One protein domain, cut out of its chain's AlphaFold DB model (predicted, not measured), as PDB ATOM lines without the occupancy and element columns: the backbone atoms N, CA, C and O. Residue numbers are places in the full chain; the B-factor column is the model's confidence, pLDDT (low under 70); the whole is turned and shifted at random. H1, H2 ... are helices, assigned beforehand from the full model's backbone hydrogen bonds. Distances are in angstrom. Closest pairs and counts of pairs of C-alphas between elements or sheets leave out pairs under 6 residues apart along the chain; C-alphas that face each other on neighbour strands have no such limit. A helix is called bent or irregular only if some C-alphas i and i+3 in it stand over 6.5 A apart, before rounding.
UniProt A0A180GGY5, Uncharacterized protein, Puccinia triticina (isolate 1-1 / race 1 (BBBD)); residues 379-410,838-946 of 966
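AT A GLANCE: This is residues 379 to 410 and 838 to 946 of the 966 residues of an uncharacterized protein of Puccinia triticina (isolate 1-1 / race 1 (BBBD)) (UniProt A0A180GGY5). A long bent helix, H6, runs along most of the length: its first arm, H6a, lies in the body with H5 crossing it, and its second arm, H6b, runs out of the body, so that residues 931 to 946, of which 931 to 943 belong to H6, stick out at one end. H2 lies at the other end, and residues 855 to 861 stick out as a loop. The printed part has 141 residues with six named helices, H1 to H6 in chain order, and no named strand: all helix. It is loose, with a radius of gyration of the C-alphas of 19.4 A, and spans 72 by 40 by 24 A.

HOW THE PARTS SIT: H6, residues 903 to 943, is one helix by its hydrogen bonds but bent: C-alphas 918 and 921 are 7.6 A apart, and arms H6a, residues 903 to 918, and H6b, residues 921 to 943, stand at a steep tilt of 50 degrees. H6b is irregular, C-alphas 924 and 927 being 6.9 A apart. H5, residues 876 to 883, touches H6a, about perpendicular at 81 degrees; the closest C-alphas, of Tyr 882 and Ala 913, are 5.0 A apart. H1, residues 379 to 393, touches H6b with residues 380 to 384 alone, closest at the C-alphas of Leu 380 and Thr 926, 7.1 A. H4, residues 867 to 870, touches H6b, closest at the C-alphas of Val 867 and Leu 923, 5.8 A, with residues 923 to 927 of H6b alone. H2, residues 404 to 410, and H3, residues 841 to 848, touch no helix. Every O i to N i+4 pair is within hydrogen-bond range in H1, H2, H3 and H6a, against 17 of 19 in H6b and 1 of 4 in H5, which has 3 of 5 O i to N i+3 pairs; H4 is too short for an i+4 pair.

IN THESE COORDINATES: H1 begins at C-alpha 379 (46.704, 159.283, 303.999) and is 20.3 A long. H6a measures 22.1 A and H6b 33.1 A, ending at C-alpha 943 (56.915, 145.689, 321.630).

THE WHOLE: The C-alphas of Thr 409 and Arg 946, the two farthest apart, are 72.5 A apart. Residues 411 to 837 are not printed; C-alphas 410 and 838 are 32.8 A apart across the cut. The links H3 to H4 and H5 to H6 are long. Mean pLDDT of the printed part is 70.8, with 60 residues under 70, among them residues 847 to 870.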
ATOM      1  N   LYS A 379      47.352 158.084 304.563       83.19
ATOM      2  CA  LYS A 379      46.704 159.283 303.999       83.19
ATOM      3  C   LYS A 379      47.712 160.397 303.741       83.19
ATOM      4  O   LYS A 379      47.782 160.901 302.632       83.19
ATOM      5  N   LEU A 380      48.545 160.699 304.732       81.12
ATOM      6  CA  LEU A 380      49.581 161.722 304.634       81.12
ATOM      7  C   LEU A 380      50.630 161.401 303.547       81.12
ATOM      8  O   LEU A 380      51.002 162.293 302.792       81.12
ATOM      9  N   ASP A 381      51.066 160.145 303.410       82.25
ATOM     10  CA  ASP A 381      51.997 159.734 302.349       82.25
ATOM     11  C   ASP A 381      51.336 159.758 300.953       82.25
ATOM     12  O   ASP A 381      51.991 160.105 299.969       82.25
ATOM     13  N   TYR A 382      50.043 159.429 300.867       82.19
ATOM     14  CA  TYR A 382      49.250 159.485 299.637       82.19
ATOM     15  C   TYR A 382      48.994 160.928 299.183       82.19
ATOM     16  O   TYR A 382      49.263 161.249 298.029       82.19
ATOM     17  N   ASP A 383      48.552 161.810 300.083       77.56
ATOM     18  CA  ASP A 383      48.290 163.227 299.796       77.56
ATOM     19  C   ASP A 383      49.567 163.955 299.338       77.56
ATOM     20  O   ASP A 383      49.510 164.834 298.475       77.56
ATOM     21  N   LEU A 384      50.734 163.568 299.875       77.44
ATOM     22  CA  LEU A 384      52.034 164.049 299.402       77.44
ATOM     23  C   LEU A 384      52.335 163.624 297.963       77.44
ATOM     24  O   LEU A 384      52.757 164.455 297.157       77.44
ATOM     25  N   GLU A 385      52.175 162.340 297.640       79.88
ATOM     26  CA  GLU A 385      52.541 161.818 296.321       79.88
ATOM     27  C   GLU A 385      51.493 162.183 295.253       79.88
ATOM     28  O   GLU A 385      51.881 162.474 294.127       79.88
ATOM     29  N   ASP A 386      50.205 162.314 295.594       79.12
ATOM     30  CA  ASP A 386      49.170 162.924 294.737       79.12
ATOM     31  C   ASP A 386      49.509 164.388 294.416       79.12
ATOM     32  O   ASP A 386      49.555 164.770 293.245       79.12
ATOM     33  N   LEU A 387      49.848 165.203 295.421       76.50
ATOM     34  CA  LEU A 387      50.256 166.594 295.206       76.50
ATOM     35  C   LEU A 387      51.540 166.688 294.364       76.50
ATOM     36  O   LEU A 387      51.627 167.509 293.448       76.50
ATOM     37  N   ARG A 388      52.516 165.805 294.598       78.19
ATOM     38  CA  ARG A 388      53.751 165.715 293.806       78.19
ATOM     39  C   ARG A 388      53.496 165.248 292.369       78.19
ATOM     40  O   ARG A 388      54.119 165.768 291.439       78.19
ATOM     41  N   GLN A 389      52.574 164.311 292.159       78.06
ATOM     42  CA  GLN A 389      52.183 163.851 290.827       78.06
ATOM     43  C   GLN A 389      51.379 164.909 290.082       78.06
ATOM     44  O   GLN A 389      51.629 165.111 288.899       78.06
ATOM     45  N   ARG A 390      50.501 165.675 290.735       73.00
ATOM     46  CA  ARG A 390      49.850 166.851 290.120       73.00
ATOM     47  C   ARG A 390      50.878 167.895 289.700       73.00
ATOM     48  O   ARG A 390      50.863 168.337 288.554       73.00
ATOM     49  N   TRP A 391      51.817 168.210 290.592       75.00
ATOM     50  CA  TRP A 391      52.898 169.166 290.345       75.00
ATOM     51  C   TRP A 391      53.803 168.768 289.164       75.00
ATOM     52  O   TRP A 391      54.249 169.622 288.400       75.00
ATOM     53  N   THR A 392      54.066 167.470 288.980       71.81
ATOM     54  CA  THR A 392      54.935 166.954 287.901       71.81
ATOM     55  C   THR A 392      54.198 166.594 286.608       71.81
ATOM     56  O   THR A 392      54.776 166.739 285.532       71.81
ATOM     57  N   SER A 393      52.932 166.166 286.675       61.41
ATOM     58  CA  SER A 393      52.093 165.838 285.505       61.41
ATOM     59  C   SER A 393      51.446 167.060 284.850       61.41
ATOM     60  O   SER A 393      51.108 167.008 283.666       61.41
ATOM     61  N   GLN A 394      51.330 168.180 285.574       57.56
ATOM     62  CA  GLN A 394      50.976 169.487 285.020       57.56
ATOM     63  C   GLN A 394      52.173 170.455 285.032       57.56
ATOM     64  O   GLN A 394      52.118 171.483 285.713       57.56
ATOM     65  N   PRO A 395      53.242 170.209 284.243       54.69
ATOM     66  CA  PRO A 395      54.242 171.239 284.005       54.69
ATOM     67  C   PRO A 395      53.522 172.415 283.341       54.69
ATOM     68  O   PRO A 395      52.948 172.263 282.257       54.69
ATOM     69  N   ILE A 396      53.482 173.569 284.015       59.09
ATOM     70  CA  ILE A 396      52.654 174.696 283.577       59.09
ATOM     71  C   ILE A 396      53.145 175.163 282.205       59.09
ATOM     72  O   ILE A 396      54.167 175.832 282.069       59.09
ATOM     73  N   LYS A 397      52.379 174.817 281.165       63.31
ATOM     74  CA  LYS A 397      52.597 175.298 279.803       63.31
ATOM     75  C   LYS A 397      52.131 176.748 279.739       63.31
ATOM     76  O   LYS A 397      50.962 177.036 279.479       63.31
ATOM     77  N   LEU A 398      53.065 177.646 280.036       68.19
ATOM     78  CA  LEU A 398      52.925 179.097 279.963       68.19
ATOM     79  C   LEU A 398      52.813 179.528 278.500       68.19
ATOM     80  O   LEU A 398      53.792 179.867 277.841       68.19
ATOM     81  N   SER A 399      51.599 179.446 277.969       64.56
ATOM     82  CA  SER A 399      51.318 179.740 276.575       64.56
ATOM     83  C   SER A 399      51.170 181.245 276.371       64.56
ATOM     84  O   SER A 399      50.401 181.899 277.076       64.56
ATOM     85  N   GLN A 400      51.865 181.753 275.355       62.00
ATOM     86  CA  GLN A 400      51.673 183.069 274.727       62.00
ATOM     87  C   GLN A 400      50.902 182.918 273.391       62.00
ATOM     88  O   GLN A 400      51.095 183.678 272.439       62.00
ATOM     89  N   GLY A 401      50.101 181.848 273.278       66.19
ATOM     90  CA  GLY A 401      49.330 181.488 272.089       66.19
ATOM     91  C   GLY A 401      48.083 182.352 271.884       66.19
ATOM     92  O   GLY A 401      48.095 183.564 272.107       66.19
ATOM     93  N   LEU A 402      47.002 181.719 271.425       69.75
ATOM     94  CA  LEU A 402      45.724 182.398 271.229       69.75
ATOM     95  C   LEU A 402      45.024 182.650 272.575       69.75
ATOM     96  O   LEU A 402      44.919 181.764 273.426       69.75
ATOM     97  N   THR A 403      44.533 183.872 272.751       72.19
ATOM     98  CA  THR A 403      43.592 184.271 273.803       72.19
ATOM     99  C   THR A 403      42.229 183.596 273.600       72.19
ATOM    100  O   THR A 403      41.956 183.013 272.553       72.19
ATOM    101  N   SER A 404      41.325 183.686 274.581       72.44
ATOM    102  CA  SER A 404      39.980 183.102 274.444       72.44
ATOM    103  C   SER A 404      39.165 183.709 273.294       72.44
ATOM    104  O   SER A 404      38.437 182.974 272.635       72.44
ATOM    105  N   ALA A 405      39.315 185.009 273.011       74.81
ATOM    106  CA  ALA A 405      38.664 185.646 271.864       74.81
ATOM    107  C   ALA A 405      39.245 185.132 270.537       74.81
ATOM    108  O   ALA A 405      38.501 184.693 269.663       74.81
ATOM    109  N   GLU A 406      40.574 185.084 270.425       83.25
ATOM    110  CA  GLU A 406      41.266 184.561 269.242       83.25
ATOM    111  C   GLU A 406      40.967 183.071 269.003       83.25
ATOM    112  O   GLU A 406      40.797 182.661 267.862       83.25
ATOM    113  N   GLY A 407      40.816 182.261 270.056       83.31
ATOM    114  CA  GLY A 407      40.393 180.860 269.944       83.31
ATOM    115  C   GLY A 407      38.940 180.689 269.474       83.31
ATOM    116  O   GLY A 407      38.633 179.745 268.748       83.31
ATOM    117  N   VAL A 408      38.035 181.614 269.823       84.50
ATOM    118  CA  VAL A 408      36.675 181.648 269.253       84.50
ATOM    119  C   VAL A 408      36.721 182.041 267.774       84.50
ATOM    120  O   VAL A 408      36.038 181.410 266.964       84.50
ATOM    121  N   THR A 409      37.554 183.015 267.396       87.44
ATOM    122  CA  THR A 409      37.793 183.380 265.990       87.44
ATOM    123  C   THR A 409      38.403 182.219 265.202       87.44
ATOM    124  O   THR A 409      37.921 181.925 264.112       87.44
ATOM    125  N   GLU A 410      39.393 181.504 265.749       89.25
ATOM    126  CA  GLU A 410      39.986 180.325 265.105       89.25
ATOM    127  C   GLU A 410      38.955 179.206 264.918       89.25
ATOM    128  O   GLU A 410      38.882 178.625 263.840       89.25
ATOM    129  N   TYR A 838      67.900 180.423 283.278       61.19
ATOM    130  CA  TYR A 838      66.742 180.164 284.119       61.19
ATOM    131  C   TYR A 838      66.701 178.679 284.490       61.19
ATOM    132  O   TYR A 838      66.849 177.805 283.635       61.19
ATOM    133  N   LYS A 839      66.450 178.386 285.766       67.00
ATOM    134  CA  LYS A 839      66.406 177.020 286.313       67.00
ATOM    135  C   LYS A 839      65.239 176.208 285.743       67.00
ATOM    136  O   LYS A 839      65.268 174.983 285.752       67.00
ATOM    137  N   SER A 840      64.193 176.897 285.283       73.38
ATOM    138  CA  SER A 840      63.005 176.333 284.642       73.38
ATOM    139  C   SER A 840      62.227 177.416 283.882       73.38
ATOM    140  O   SER A 840      62.464 178.610 284.070       73.38
ATOM    141  N   GLU A 841      61.230 177.024 283.081       75.00
ATOM    142  CA  GLU A 841      60.273 177.976 282.488       75.00
ATOM    143  C   GLU A 841      59.441 178.729 283.549       75.00
ATOM    144  O   GLU A 841      58.982 179.838 283.284       75.00
ATOM    145  N   MET A 842      59.290 178.174 284.761       78.62
ATOM    146  CA  MET A 842      58.649 178.869 285.883       78.62
ATOM    147  C   MET A 842      59.543 179.996 286.418       78.62
ATOM    148  O   MET A 842      59.100 181.135 286.531       78.62
ATOM    149  N   ASP A 843      60.823 179.703 286.663       71.44
ATOM    150  CA  ASP A 843      61.828 180.692 287.079       71.44
ATOM    151  C   ASP A 843      61.966 181.822 286.042       71.44
ATOM    152  O   ASP A 843      61.956 183.002 286.387       71.44
ATOM    153  N   LYS A 844      61.989 181.468 284.754       73.50
ATOM    154  CA  LYS A 844      61.985 182.406 283.620       73.50
ATOM    155  C   LYS A 844      60.786 183.347 283.628       73.50
ATOM    156  O   LYS A 844      60.959 184.555 283.507       73.50
ATOM    157  N   PHE A 845      59.583 182.811 283.809       78.62
ATOM    158  CA  PHE A 845      58.353 183.593 283.887       78.62
ATOM    159  C   PHE A 845      58.349 184.545 285.080       78.62
ATOM    160  O   PHE A 845      58.203 185.752 284.900       78.62
ATOM    161  N   LEU A 846      58.596 184.017 286.279       71.62
ATOM    162  CA  LEU A 846      58.614 184.782 287.527       71.62
ATOM    163  C   LEU A 846      59.725 185.848 287.553       71.62
ATOM    164  O   LEU A 846      59.588 186.838 288.265       71.62
ATOM    165  N   SER A 847      60.789 185.679 286.758       66.12
ATOM    166  CA  SER A 847      61.871 186.663 286.580       66.12
ATOM    167  C   SER A 847      61.610 187.703 285.479       66.12
ATOM    168  O   SER A 847      62.318 188.703 285.421       66.12
ATOM    169  N   GLN A 848      60.643 187.475 284.580       66.19
ATOM    170  CA  GLN A 848      60.352 188.365 283.442       66.19
ATOM    171  C   GLN A 848      59.070 189.185 283.604       66.19
ATOM    172  O   GLN A 848      58.897 190.173 282.891       66.19
ATOM    173  N   ILE A 849      58.181 188.802 284.523       66.12
ATOM    174  CA  ILE A 849      56.986 189.583 284.858       66.12
ATOM    175  C   ILE A 849      57.252 190.568 286.006       66.12
ATOM    176  O   ILE A 849      58.158 190.374 286.818       66.12
ATOM    177  N   LYS A 850      56.433 191.619 286.108       62.94
ATOM    178  CA  LYS A 850      56.519 192.639 287.162       62.94
ATOM    179  C   LYS A 850      55.946 192.097 288.480       62.94
ATOM    180  O   LYS A 850      54.825 192.422 288.852       62.94
ATOM    181  N   ILE A 851      56.714 191.261 289.180       54.56
ATOM    182  CA  ILE A 851      56.451 190.801 290.558       54.56
ATOM    183  C   ILE A 851      57.694 191.016 291.441       54.56
ATOM    184  O   ILE A 851      58.790 191.185 290.894       54.56
ATOM    185  N   PRO A 852      57.572 191.004 292.786       49.84
ATOM    186  CA  PRO A 852      58.725 191.101 293.671       49.84
ATOM    187  C   PRO A 852      59.739 189.986 293.419       49.84
ATOM    188  O   PRO A 852      59.391 188.805 293.358       49.84
ATOM    189  N   GLN A 853      61.007 190.371 293.311       54.03
ATOM    190  CA  GLN A 853      62.132 189.446 293.227       54.03
ATOM    191  C   GLN A 853      62.778 189.333 294.614       54.03
ATOM    192  O   GLN A 853      62.973 190.365 295.261       54.03
ATOM    193  N   PRO A 854      63.110 188.124 295.102       46.22
ATOM    194  CA  PRO A 854      63.683 187.961 296.433       46.22
ATOM    195  C   PRO A 854      65.053 188.649 296.536       46.22
ATOM    196  O   PRO A 854      65.977 188.347 295.777       46.22
ATOM    197  N   GLY A 855      65.184 189.565 297.500       35.22
ATOM    198  CA  GLY A 855      66.470 190.143 297.895       35.22
ATOM    199  C   GLY A 855      67.396 189.094 298.519       35.22
ATOM    200  O   GLY A 855      66.946 188.036 298.962       35.22
ATOM    201  N   ALA A 856      68.701 189.375 298.593       29.38
ATOM    202  CA  ALA A 856      69.682 188.425 299.132       29.38
ATOM    203  C   ALA A 856      69.747 188.441 300.669       29.38
ATOM    204  O   ALA A 856      70.834 188.455 301.241       29.38
ATOM    205  N   HIS A 857      68.599 188.368 301.350       30.91
ATOM    206  CA  HIS A 857      68.598 187.954 302.751       30.91
ATOM    207  C   HIS A 857      68.802 186.432 302.822       30.91
ATOM    208  O   HIS A 857      67.952 185.670 302.351       30.91
ATOM    209  N   PRO A 858      69.931 185.950 303.375       33.53
ATOM    210  CA  PRO A 858      70.268 184.536 303.336       33.53
ATOM    211  C   PRO A 858      69.389 183.751 304.313       33.53
ATOM    212  O   PRO A 858      69.607 183.785 305.520       33.53
ATOM    213  N   ALA A 859      68.422 183.004 303.775       32.47
ATOM    214  CA  ALA A 859      67.579 182.070 304.524       32.47
ATOM    215  C   ALA A 859      66.913 182.689 305.772       32.47
ATOM    216  O   ALA A 859      66.978 182.129 306.870       32.47
ATOM    217  N   ALA A 860      66.225 183.822 305.589       34.22
ATOM    218  CA  ALA A 860      65.297 184.377 306.574       34.22
ATOM    219  C   ALA A 860      64.099 183.423 306.773       34.22
ATOM    220  O   ALA A 860      63.041 183.588 306.182       34.22
ATOM    221  N   ARG A 861      64.314 182.365 307.567       39.78
ATOM    222  CA  ARG A 861      63.326 181.350 307.978       39.78
ATOM    223  C   ARG A 861      62.529 180.666 306.853       39.78
ATOM    224  O   ARG A 861      61.461 180.124 307.112       39.78
ATOM    225  N   THR A 862      63.111 180.515 305.660       41.56
ATOM    226  CA  THR A 862      62.760 179.391 304.771       41.56
ATOM    227  C   THR A 862      63.149 178.087 305.477       41.56
ATOM    228  O   THR A 862      64.279 177.602 305.324       41.56
ATOM    229  N   ASP A 863      62.274 177.570 306.345       41.31
ATOM    230  CA  ASP A 863      62.560 176.367 307.121       41.31
ATOM    231  C   ASP A 863      62.767 175.209 306.140       41.31
ATOM    232  O   ASP A 863      61.886 174.872 305.344       41.31
ATOM    233  N   LYS A 864      63.940 174.565 306.197       45.34
ATOM    234  CA  LYS A 864      64.349 173.479 305.280       45.34
ATOM    235  C   LYS A 864      63.529 172.190 305.467       45.34
ATOM    236  O   LYS A 864      63.894 171.134 304.955       45.34
ATOM    237  N   ARG A 865      62.443 172.290 306.231       48.91
ATOM    238  CA  ARG A 865      61.404 171.299 306.491       48.91
ATOM    239  C   ARG A 865      60.161 171.499 305.618       48.91
ATOM    240  O   ARG A 865      59.381 170.559 305.526       48.91
ATOM    241  N   SER A 866      59.962 172.668 304.995       59.84
ATOM    242  CA  SER A 866      58.771 172.909 304.171       59.84
ATOM    243  C   SER A 866      58.743 171.960 302.975       59.84
ATOM    244  O   SER A 866      59.663 171.937 302.154       59.84
ATOM    245  N   VAL A 867      57.677 171.163 302.871       66.56
ATOM    246  CA  VAL A 867      57.540 170.141 301.821       66.56
ATOM    247  C   VAL A 867      57.451 170.774 300.434       66.56
ATOM    248  O   VAL A 867      57.902 170.166 299.463       66.56
ATOM    249  N   LEU A 868      56.959 172.010 300.333       68.88
ATOM    250  CA  LEU A 868      56.904 172.755 299.074       68.88
ATOM    251  C   LEU A 868      58.291 172.891 298.417       68.88
ATOM    252  O   LEU A 868      58.410 172.735 297.206       68.88
ATOM    253  N   HIS A 869      59.366 173.045 299.200       67.75
ATOM    254  CA  HIS A 869      60.743 173.082 298.684       67.75
ATOM    255  C   HIS A 869      61.252 171.734 298.128       67.75
ATOM    256  O   HIS A 869      62.302 171.703 297.488       67.75
ATOM    257  N   SER A 870      60.541 170.622 298.353       69.62
ATOM    258  CA  SER A 870      60.856 169.312 297.753       69.62
ATOM    259  C   SER A 870      60.194 169.089 296.385       69.62
ATOM    260  O   SER A 870      60.511 168.117 295.693       69.62
ATOM    261  N   LEU A 871      59.287 169.984 295.976       75.50
ATOM    262  CA  LEU A 871      58.602 169.926 294.689       75.50
ATOM    263  C   LEU A 871      59.525 170.475 293.581       75.50
ATOM    264  O   LEU A 871      60.111 171.551 293.735       75.50
ATOM    265  N   PRO A 872      59.684 169.768 292.448       74.31
ATOM    266  CA  PRO A 872      60.626 170.171 291.409       74.31
ATOM    267  C   PRO A 872      60.186 171.483 290.754       74.31
ATOM    268  O   PRO A 872      59.047 171.616 290.312       74.31
ATOM    269  N   ASN A 873      61.106 172.442 290.653       72.75
ATOM    270  CA  ASN A 873      60.857 173.788 290.120       72.75
ATOM    271  C   ASN A 873      59.804 174.609 290.898       72.75
ATOM    272  O   ASN A 873      59.229 175.542 290.337       72.75
ATOM    273  N   PHE A 874      59.552 174.287 292.173       76.00
ATOM    274  CA  PHE A 874      58.809 175.179 293.066       76.00
ATOM    275  C   PHE A 874      59.587 176.471 293.319       76.00
ATOM    276  O   PHE A 874      60.803 176.457 293.507       76.00
ATOM    277  N   ASP A 875      58.862 177.587 293.337       71.75
ATOM    278  CA  ASP A 875      59.417 178.922 293.492       71.75
ATOM    279  C   ASP A 875      58.523 179.751 294.418       71.75
ATOM    280  O   ASP A 875      57.322 179.885 294.185       71.75
ATOM    281  N   GLU A 876      59.111 180.324 295.469       67.62
ATOM    282  CA  GLU A 876      58.369 181.083 296.480       67.62
ATOM    283  C   GLU A 876      57.721 182.365 295.939       67.62
ATOM    284  O   GLU A 876      56.838 182.907 296.597       67.62
ATOM    285  N   ARG A 877      58.077 182.852 294.741       69.25
ATOM    286  CA  ARG A 877      57.381 183.988 294.109       69.25
ATOM    287  C   ARG A 877      55.938 183.645 293.694       69.25
ATOM    288  O   ARG A 877      55.140 184.553 293.478       69.25
ATOM    289  N   LEU A 878      55.566 182.361 293.623       75.31
ATOM    290  CA  LEU A 878      54.230 181.904 293.210       75.31
ATOM    291  C   LEU A 878      53.076 182.385 294.105       75.31
ATOM    292  O   LEU A 878      51.960 182.558 293.613       75.31
ATOM    293  N   SER A 879      53.314 182.640 295.394       63.50
ATOM    294  CA  SER A 879      52.278 183.139 296.320       63.50
ATOM    295  C   SER A 879      51.777 184.542 295.984       63.50
ATOM    296  O   SER A 879      50.686 184.902 296.419       63.50
ATOM    297  N   VAL A 880      52.479 185.306 295.140       59.78
ATOM    298  CA  VAL A 880      51.950 186.559 294.574       59.78
ATOM    299  C   VAL A 880      50.627 186.307 293.825       59.78
ATOM    300  O   VAL A 880      49.747 187.163 293.841       59.78
ATOM    301  N   PHE A 881      50.437 185.111 293.252       73.75
ATOM    302  CA  PHE A 881      49.189 184.685 292.599       73.75
ATOM    303  C   PHE A 881      48.197 183.980 293.537       73.75
ATOM    304  O   PHE A 881      47.070 183.705 293.131       73.75
ATOM    305  N   TYR A 882      48.602 183.661 294.770       71.38
ATOM    306  CA  TYR A 882      47.686 183.226 295.827       71.38
ATOM    307  C   TYR A 882      47.031 184.441 296.496       71.38
ATOM    308  O   TYR A 882      45.811 184.477 296.623       71.38
ATOM    309  N   LEU A 883      47.840 185.449 296.847       55.03
ATOM    310  CA  LEU A 883      47.396 186.701 297.467       55.03
ATOM    311  C   LEU A 883      46.605 187.573 296.481       55.03
ATOM    312  O   LEU A 883      45.507 188.022 296.795       55.03
ATOM    313  N   GLU A 884      47.117 187.762 295.258       69.69
ATOM    314  CA  GLU A 884      46.370 188.398 294.171       69.69
ATOM    315  C   GLU A 884      46.435 187.543 292.889       69.69
ATOM    316  O   GLU A 884      47.353 187.704 292.075       69.69
ATOM    317  N   PRO A 885      45.448 186.660 292.654       81.06
ATOM    318  CA  PRO A 885      45.334 185.883 291.421       81.06
ATOM    319  C   PRO A 885      45.430 186.743 290.154       81.06
ATOM    320  O   PRO A 885      44.848 187.825 290.078       81.06
ATOM    321  N   LEU A 886      46.147 186.255 289.135       80.62
ATOM    322  CA  LEU A 886      46.331 186.964 287.865       80.62
ATOM    323  C   LEU A 886      44.989 187.201 287.158       80.62
ATOM    324  O   LEU A 886      44.229 186.256 286.896       80.62
ATOM    325  N   LYS A 887      44.733 188.461 286.802       81.00
ATOM    326  CA  LYS A 887      43.498 188.948 286.166       81.00
ATOM    327  C   LYS A 887      43.606 188.941 284.634       81.00
ATOM    328  O   LYS A 887      44.676 188.744 284.058       81.00
ATOM    329  N   ALA A 888      42.490 189.135 283.933       69.62
ATOM    330  CA  ALA A 888      42.558 189.444 282.504       69.62
ATOM    331  C   ALA A 888      43.271 190.796 282.306       69.62
ATOM    332  O   ALA A 888      43.047 191.724 283.076       69.62
ATOM    333  N   ALA A 889      44.148 190.884 281.299       66.50
ATOM    334  CA  ALA A 889      44.954 192.071 280.982       66.50
ATOM    335  C   ALA A 889      45.853 192.624 282.122       66.50
ATOM    336  O   ALA A 889      46.303 193.766 282.012       66.50
ATOM    337  N   ASP A 890      46.147 191.815 283.150       69.44
ATOM    338  CA  ASP A 890      46.873 192.159 284.389       69.44
ATOM    339  C   ASP A 890      48.121 193.044 284.183       69.44
ATOM    340  O   ASP A 890      48.997 192.730 283.372       69.44
ATOM    341  N   ALA A 891      48.227 194.129 284.958       64.12
ATOM    342  CA  ALA A 891      49.329 195.091 284.878       64.12
ATOM    343  C   ALA A 891      50.706 194.470 285.180       64.12
ATOM    344  O   ALA A 891      51.724 194.955 284.689       64.12
ATOM    345  N   ARG A 892      50.753 193.357 285.926       68.25
ATOM    346  CA  ARG A 892      51.998 192.636 286.241       68.25
ATOM    347  C   ARG A 892      52.605 191.939 285.020       68.25
ATOM    348  O   ARG A 892      53.799 191.649 284.997       68.25
ATOM    349  N   LEU A 893      51.788 191.688 283.998       70.38
ATOM    350  CA  LEU A 893      52.190 191.092 282.723       70.38
ATOM    351  C   LEU A 893      52.450 192.153 281.639       70.38
ATOM    352  O   LEU A 893      53.022 191.834 280.596       70.38
ATOM    353  N   ASP A 894      52.031 193.399 281.861       61.94
ATOM    354  CA  ASP A 894      52.072 194.465 280.862       61.94
ATOM    355  C   ASP A 894      53.495 194.985 280.589       61.94
ATOM    356  O   ASP A 894      54.278 195.213 281.515       61.94
ATOM    357  N   GLY A 895      53.830 195.173 279.309       52.69
ATOM    358  CA  GLY A 895      55.193 195.490 278.863       52.69
ATOM    359  C   GLY A 895      56.196 194.334 279.003       52.69
ATOM    360  O   GLY A 895      57.401 194.571 279.026       52.69
ATOM    361  N   THR A 896      55.723 193.088 279.125       60.72
ATOM    362  CA  THR A 896      56.563 191.884 279.287       60.72
ATOM    363  C   THR A 896      56.258 190.849 278.195       60.72
ATOM    364  O   THR A 896      55.158 190.875 277.633       60.72
ATOM    365  N   PRO A 897      57.144 189.864 277.929       62.75
ATOM    366  CA  PRO A 897      56.861 188.776 276.983       62.75
ATOM    367  C   PRO A 897      55.568 187.999 277.292       62.75
ATOM    368  O   PRO A 897      54.968 187.390 276.409       62.75
ATOM    369  N   TYR A 898      55.110 188.030 278.547       72.44
ATOM    370  CA  TYR A 898      53.920 187.325 279.011       72.44
ATOM    371  C   TYR A 898      52.650 188.194 279.044       72.44
ATOM    372  O   TYR A 898      51.628 187.736 279.552       72.44
ATOM    373  N   ALA A 899      52.646 189.385 278.427       70.00
ATOM    374  CA  ALA A 899      51.439 190.208 278.245       70.00
ATOM    375  C   ALA A 899      50.273 189.443 277.573       70.00
ATOM    376  O   ALA A 899      49.103 189.738 277.820       70.00
ATOM    377  N   ARG A 900      50.595 188.417 276.767       69.19
ATOM    378  CA  ARG A 900      49.657 187.503 276.084       69.19
ATOM    379  C   ARG A 900      49.391 186.174 276.817       69.19
ATOM    380  O   ARG A 900      48.940 185.218 276.184       69.19
ATOM    381  N   LEU A 901      49.706 186.056 278.110       78.81
ATOM    382  CA  LEU A 901      49.533 184.811 278.876       78.81
ATOM    383  C   LEU A 901      48.095 184.274 278.757       78.81
ATOM    384  O   LEU A 901      47.144 184.924 279.201       78.81
ATOM    385  N   THR A 902      47.926 183.085 278.166       77.06
ATOM    386  CA  THR A 902      46.579 182.585 277.844       77.06
ATOM    387  C   THR A 902      45.714 182.387 279.085       77.06
ATOM    388  O   THR A 902      46.192 182.027 280.162       77.06
ATOM    389  N   ASP A 903      44.402 182.529 278.898       79.38
ATOM    390  CA  ASP A 903      43.394 182.353 279.943       79.38
ATOM    391  C   ASP A 903      43.502 180.999 280.662       79.38
ATOM    392  O   ASP A 903      43.333 180.917 281.878       79.38
ATOM    393  N   LYS A 904      43.873 179.942 279.927       81.38
ATOM    394  CA  LYS A 904      44.139 178.613 280.487       81.38
ATOM    395  C   LYS A 904      45.387 178.609 281.375       81.38
ATOM    396  O   LYS A 904      45.292 178.197 282.528       81.38
ATOM    397  N   SER A 905      46.526 179.098 280.874       83.06
ATOM    398  CA  SER A 905      47.770 179.187 281.655       83.06
ATOM    399  C   SER A 905      47.585 180.035 282.917       83.06
ATOM    400  O   SER A 905      48.051 179.648 283.983       83.06
ATOM    401  N   ARG A 906      46.845 181.147 282.815       85.50
ATOM    402  CA  ARG A 906      46.522 182.041 283.934       85.50
ATOM    403  C   ARG A 906      45.681 181.351 285.013       85.50
ATOM    404  O   ARG A 906      46.025 181.413 286.189       85.50
ATOM    405  N   ARG A 907      44.615 180.640 284.624       85.50
ATOM    406  CA  ARG A 907      43.790 179.858 285.566       85.50
ATOM    407  C   ARG A 907      44.581 178.717 286.212       85.50
ATOM    408  O   ARG A 907      44.435 178.509 287.411       85.50
ATOM    409  N   GLN A 908      45.437 178.017 285.460       83.75
ATOM    410  CA  GLN A 908      46.291 176.951 286.005       83.75
ATOM    411  C   GLN A 908      47.332 177.491 287.001       83.75
ATOM    412  O   GLN A 908      47.489 176.903 288.066       83.75
ATOM    413  N   LEU A 909      47.974 178.631 286.711       85.00
ATOM    414  CA  LEU A 909      48.861 179.336 287.651       85.00
ATOM    415  C   LEU A 909      48.148 179.708 288.953       85.00
ATOM    416  O   LEU A 909      48.641 179.380 290.027       85.00
ATOM    417  N   ASN A 910      46.985 180.357 288.863       85.94
ATOM    418  CA  ASN A 910      46.222 180.783 290.037       85.94
ATOM    419  C   ASN A 910      45.741 179.577 290.870       85.94
ATOM    420  O   ASN A 910      45.795 179.614 292.098       85.94
ATOM    421  N   ALA A 911      45.303 178.495 290.216       84.19
ATOM    422  CA  ALA A 911      44.848 177.276 290.887       84.19
ATOM    423  C   ALA A 911      45.989 176.539 291.605       84.19
ATOM    424  O   ALA A 911      45.834 176.176 292.766       84.19
ATOM    425  N   LEU A 912      47.145 176.371 290.953       79.62
ATOM    426  CA  LEU A 912      48.341 175.772 291.558       79.62
ATOM    427  C   LEU A 912      48.923 176.665 292.671       79.62
ATOM    428  O   LEU A 912      49.313 176.154 293.719       79.62
ATOM    429  N   ALA A 913      48.898 177.988 292.473       79.06
ATOM    430  CA  ALA A 913      49.092 179.009 293.504       79.06
ATOM    431  C   ALA A 913      48.260 178.711 294.768       79.06
ATOM    432  O   ALA A 913      48.777 178.543 295.873       79.06
ATOM    433  N   SER A 914      46.946 178.594 294.582       80.06
ATOM    434  CA  SER A 914      45.996 178.342 295.664       80.06
ATOM    435  C   SER A 914      46.171 176.965 296.316       80.06
ATOM    436  O   SER A 914      46.214 176.887 297.541       80.06
ATOM    437  N   GLU A 915      46.344 175.886 295.544       75.81
ATOM    438  CA  GLU A 915      46.493 174.526 296.088       75.81
ATOM    439  C   GLU A 915      47.762 174.373 296.943       75.81
ATOM    440  O   GLU A 915      47.701 173.764 298.014       75.81
ATOM    441  N   ALA A 916      48.884 174.971 296.526       72.50
ATOM    442  CA  ALA A 916      50.129 174.938 297.291       72.50
ATOM    443  C   ALA A 916      50.030 175.725 298.610       72.50
ATOM    444  O   ALA A 916      50.399 175.207 299.666       72.50
ATOM    445  N   TYR A 917      49.517 176.961 298.571       70.50
ATOM    446  CA  TYR A 917      49.540 177.845 299.741       70.50
ATOM    447  C   TYR A 917      48.373 177.622 300.718       70.50
ATOM    448  O   TYR A 917      48.606 177.692 301.924       70.50
ATOM    449  N   LEU A 918      47.175 177.217 300.264       69.69
ATOM    450  CA  LEU A 918      46.091 176.783 301.168       69.69
ATOM    451  C   LEU A 918      46.495 175.565 302.010       69.69
ATOM    452  O   LEU A 918      46.111 175.454 303.174       69.69
ATOM    453  N   ARG A 919      47.268 174.638 301.428       66.88
ATOM    454  CA  ARG A 919      47.727 173.423 302.116       66.88
ATOM    455  C   ARG A 919      49.060 173.602 302.852       66.88
ATOM    456  O   ARG A 919      49.417 172.710 303.619       66.88
ATOM    457  N   ARG A 920      49.776 174.728 302.685       67.81
ATOM    458  CA  ARG A 920      51.140 174.946 303.216       67.81
ATOM    459  C   ARG A 920      51.284 174.545 304.686       67.81
ATOM    460  O   ARG A 920      52.140 173.734 305.008       67.81
ATOM    461  N   HIS A 921      50.401 175.023 305.562       63.16
ATOM    462  CA  HIS A 921      50.444 174.697 306.995       63.16
ATOM    463  C   HIS A 921      50.332 173.184 307.282       63.16
ATOM    464  O   HIS A 921      51.012 172.669 308.167       63.16
ATOM    465  N   GLN A 922      49.500 172.452 306.533       64.56
ATOM    466  CA  GLN A 922      49.390 170.993 306.665       64.56
ATOM    467  C   GLN A 922      50.676 170.317 306.163       64.56
ATOM    468  O   GLN A 922      51.261 169.491 306.858       64.56
ATOM    469  N   LEU A 923      51.154 170.735 304.987       67.62
ATOM    470  CA  LEU A 923      52.363 170.223 304.336       67.62
ATOM    471  C   LEU A 923      53.648 170.494 305.136       67.62
ATOM    472  O   LEU A 923      54.559 169.674 305.106       67.62
ATOM    473  N   ASP A 924      53.723 171.587 305.890       67.06
ATOM    474  CA  ASP A 924      54.907 171.947 306.682       67.06
ATOM    475  C   ASP A 924      54.936 171.222 308.048       67.06
ATOM    476  O   ASP A 924      56.010 170.949 308.590       67.06
ATOM    477  N   GLN A 925      53.775 170.801 308.573       69.81
ATOM    478  CA  GLN A 925      53.686 169.875 309.718       69.81
ATOM    479  C   GLN A 925      53.953 168.411 309.323       69.81
ATOM    480  O   GLN A 925      54.457 167.625 310.134       69.81
ATOM    481  N   THR A 926      53.652 168.042 308.073       72.25
ATOM    482  CA  THR A 926      53.716 166.664 307.566       72.25
ATOM    483  C   THR A 926      55.017 165.909 307.883       72.25
ATOM    484  O   THR A 926      54.914 164.787 308.381       72.25
ATOM    485  N   PRO A 927      56.240 166.447 307.691       74.31
ATOM    486  CA  PRO A 927      57.469 165.698 307.977       74.31
ATOM    487  C   PRO A 927      57.623 165.303 309.449       74.31
ATOM    488  O   PRO A 927      58.142 164.225 309.743       74.31
ATOM    489  N   GLN A 928      57.154 166.148 310.374       77.25
ATOM    490  CA  GLN A 928      57.222 165.872 311.810       77.25
ATOM    491  C   GLN A 928      56.207 164.792 312.199       77.25
ATOM    492  O   GLN A 928      56.576 163.814 312.849       77.25
ATOM    493  N   LEU A 929      54.963 164.912 311.716       79.56
ATOM    494  CA  LEU A 929      53.908 163.911 311.917       79.56
ATOM    495  C   LEU A 929      54.298 162.549 311.323       79.56
ATOM    496  O   LEU A 929      54.182 161.526 311.996       79.56
ATOM    497  N   ARG A 930      54.851 162.531 310.101       81.81
ATOM    498  CA  ARG A 930      55.340 161.317 309.429       81.81
ATOM    499  C   ARG A 930      56.406 160.599 310.252       81.81
ATOM    500  O   ARG A 930      56.351 159.376 310.401       81.81
ATOM    501  N   LEU A 931      57.374 161.350 310.782       82.75
ATOM    502  CA  LEU A 931      58.484 160.811 311.566       82.75
ATOM    503  C   LEU A 931      58.010 160.326 312.944       82.75
ATOM    504  O   LEU A 931      58.382 159.226 313.355       82.75
ATOM    505  N   GLN A 932      57.126 161.081 313.606       85.19
ATOM    506  CA  GLN A 932      56.486 160.681 314.860       85.19
ATOM    507  C   GLN A 932      55.685 159.384 314.692       85.19
ATOM    508  O   GLN A 932      55.968 158.402 315.377       85.19
ATOM    509  N   TRP A 933      54.738 159.337 313.748       86.12
ATOM    510  CA  TRP A 933      53.898 158.156 313.528       86.12
ATOM    511  C   TRP A 933      54.713 156.939 313.088       86.12
ATOM    512  O   TRP A 933      54.391 155.821 313.481       86.12
ATOM    513  N   SER A 934      55.797 157.127 312.331       86.06
ATOM    514  CA  SER A 934      56.690 156.024 311.950       86.06
ATOM    515  C   SER A 934      57.476 155.465 313.141       86.06
ATOM    516  O   SER A 934      57.589 154.246 313.265       86.06
ATOM    517  N   ALA A 935      57.961 156.321 314.047       86.44
ATOM    518  CA  ALA A 935      58.600 155.887 315.291       86.44
ATOM    519  C   ALA A 935      57.601 155.191 316.236       86.44
ATOM    520  O   ALA A 935      57.908 154.135 316.787       86.44
ATOM    521  N   ASP A 936      56.388 155.737 316.365       86.62
ATOM    522  CA  ASP A 936      55.268 155.147 317.108       86.62
ATOM    523  C   ASP A 936      54.891 153.746 316.581       86.62
ATOM    524  O   ASP A 936      54.739 152.805 317.364       86.62
ATOM    525  N   ILE A 937      54.762 153.592 315.256       89.62
ATOM    526  CA  ILE A 937      54.461 152.317 314.581       89.62
ATOM    527  C   ILE A 937      55.582 151.303 314.831       89.62
ATOM    528  O   ILE A 937      55.303 150.194 315.286       89.62
ATOM    529  N   ALA A 938      56.844 151.687 314.620       88.50
ATOM    530  CA  ALA A 938      57.986 150.799 314.836       88.50
ATOM    531  C   ALA A 938      58.130 150.373 316.312       88.50
ATOM    532  O   ALA A 938      58.476 149.226 316.599       88.50
ATOM    533  N   GLN A 939      57.831 151.265 317.262       89.38
ATOM    534  CA  GLN A 939      57.847 150.952 318.692       89.38
ATOM    535  C   GLN A 939      56.692 150.016 319.090       89.38
ATOM    536  O   GLN A 939      56.891 149.115 319.913       89.38
ATOM    537  N   PHE A 940      55.507 150.165 318.488       90.50
ATOM    538  CA  PHE A 940      54.414 149.205 318.653       90.50
ATOM    539  C   PHE A 940      54.801 147.823 318.105       90.50
ATOM    540  O   PHE A 940      54.734 146.834 318.830       90.50
ATOM    541  N   GLU A 941      55.296 147.751 316.867       89.81
ATOM    542  CA  GLU A 941      55.716 146.499 316.218       89.81
ATOM    543  C   GLU A 941      56.829 145.789 317.008       89.81
ATOM    544  O   GLU A 941      56.751 144.583 317.254       89.81
ATOM    545  N   LYS A 942      57.819 146.542 317.504       86.75
ATOM    546  CA  LYS A 942      58.914 146.031 318.344       86.75
ATOM    547  C   LYS A 942      58.435 145.495 319.696       86.75
ATOM    548  O   LYS A 942      58.919 144.456 320.142       86.75
ATOM    549  N   THR A 943      57.491 146.170 320.355       83.88
ATOM    550  CA  THR A 943      56.915 145.689 321.630       83.88
ATOM    551  C   THR A 943      55.967 144.503 321.431       83.88
ATOM    552  O   THR A 943      55.884 143.626 322.292       83.88
ATOM    553  N   HIS A 944      55.315 144.411 320.269       86.38
ATOM    554  CA  HIS A 944      54.357 143.362 319.917       86.38
ATOM    555  C   HIS A 944      54.958 142.235 319.054       86.38
ATOM    556  O   HIS A 944      54.220 141.423 318.501       86.38
ATOM    557  N   LEU A 945      56.288 142.106 318.979       83.06
ATOM    558  CA  LEU A 945      56.986 141.231 318.020       83.06
ATOM    559  C   LEU A 945      56.615 139.733 318.128       83.06
ATOM    560  O   LEU A 945      56.535 139.039 317.118       83.06
ATOM    561  N   ARG A 946      56.300 139.227 319.332       81.81
ATOM    562  CA  ARG A 946      55.778 137.850 319.534       81.81
ATOM    563  C   ARG A 946      54.290 137.680 319.186       81.81
ATOM    564  O   ARG A 946      53.780 136.566 319.175       81.81
TER     565      ARG A 946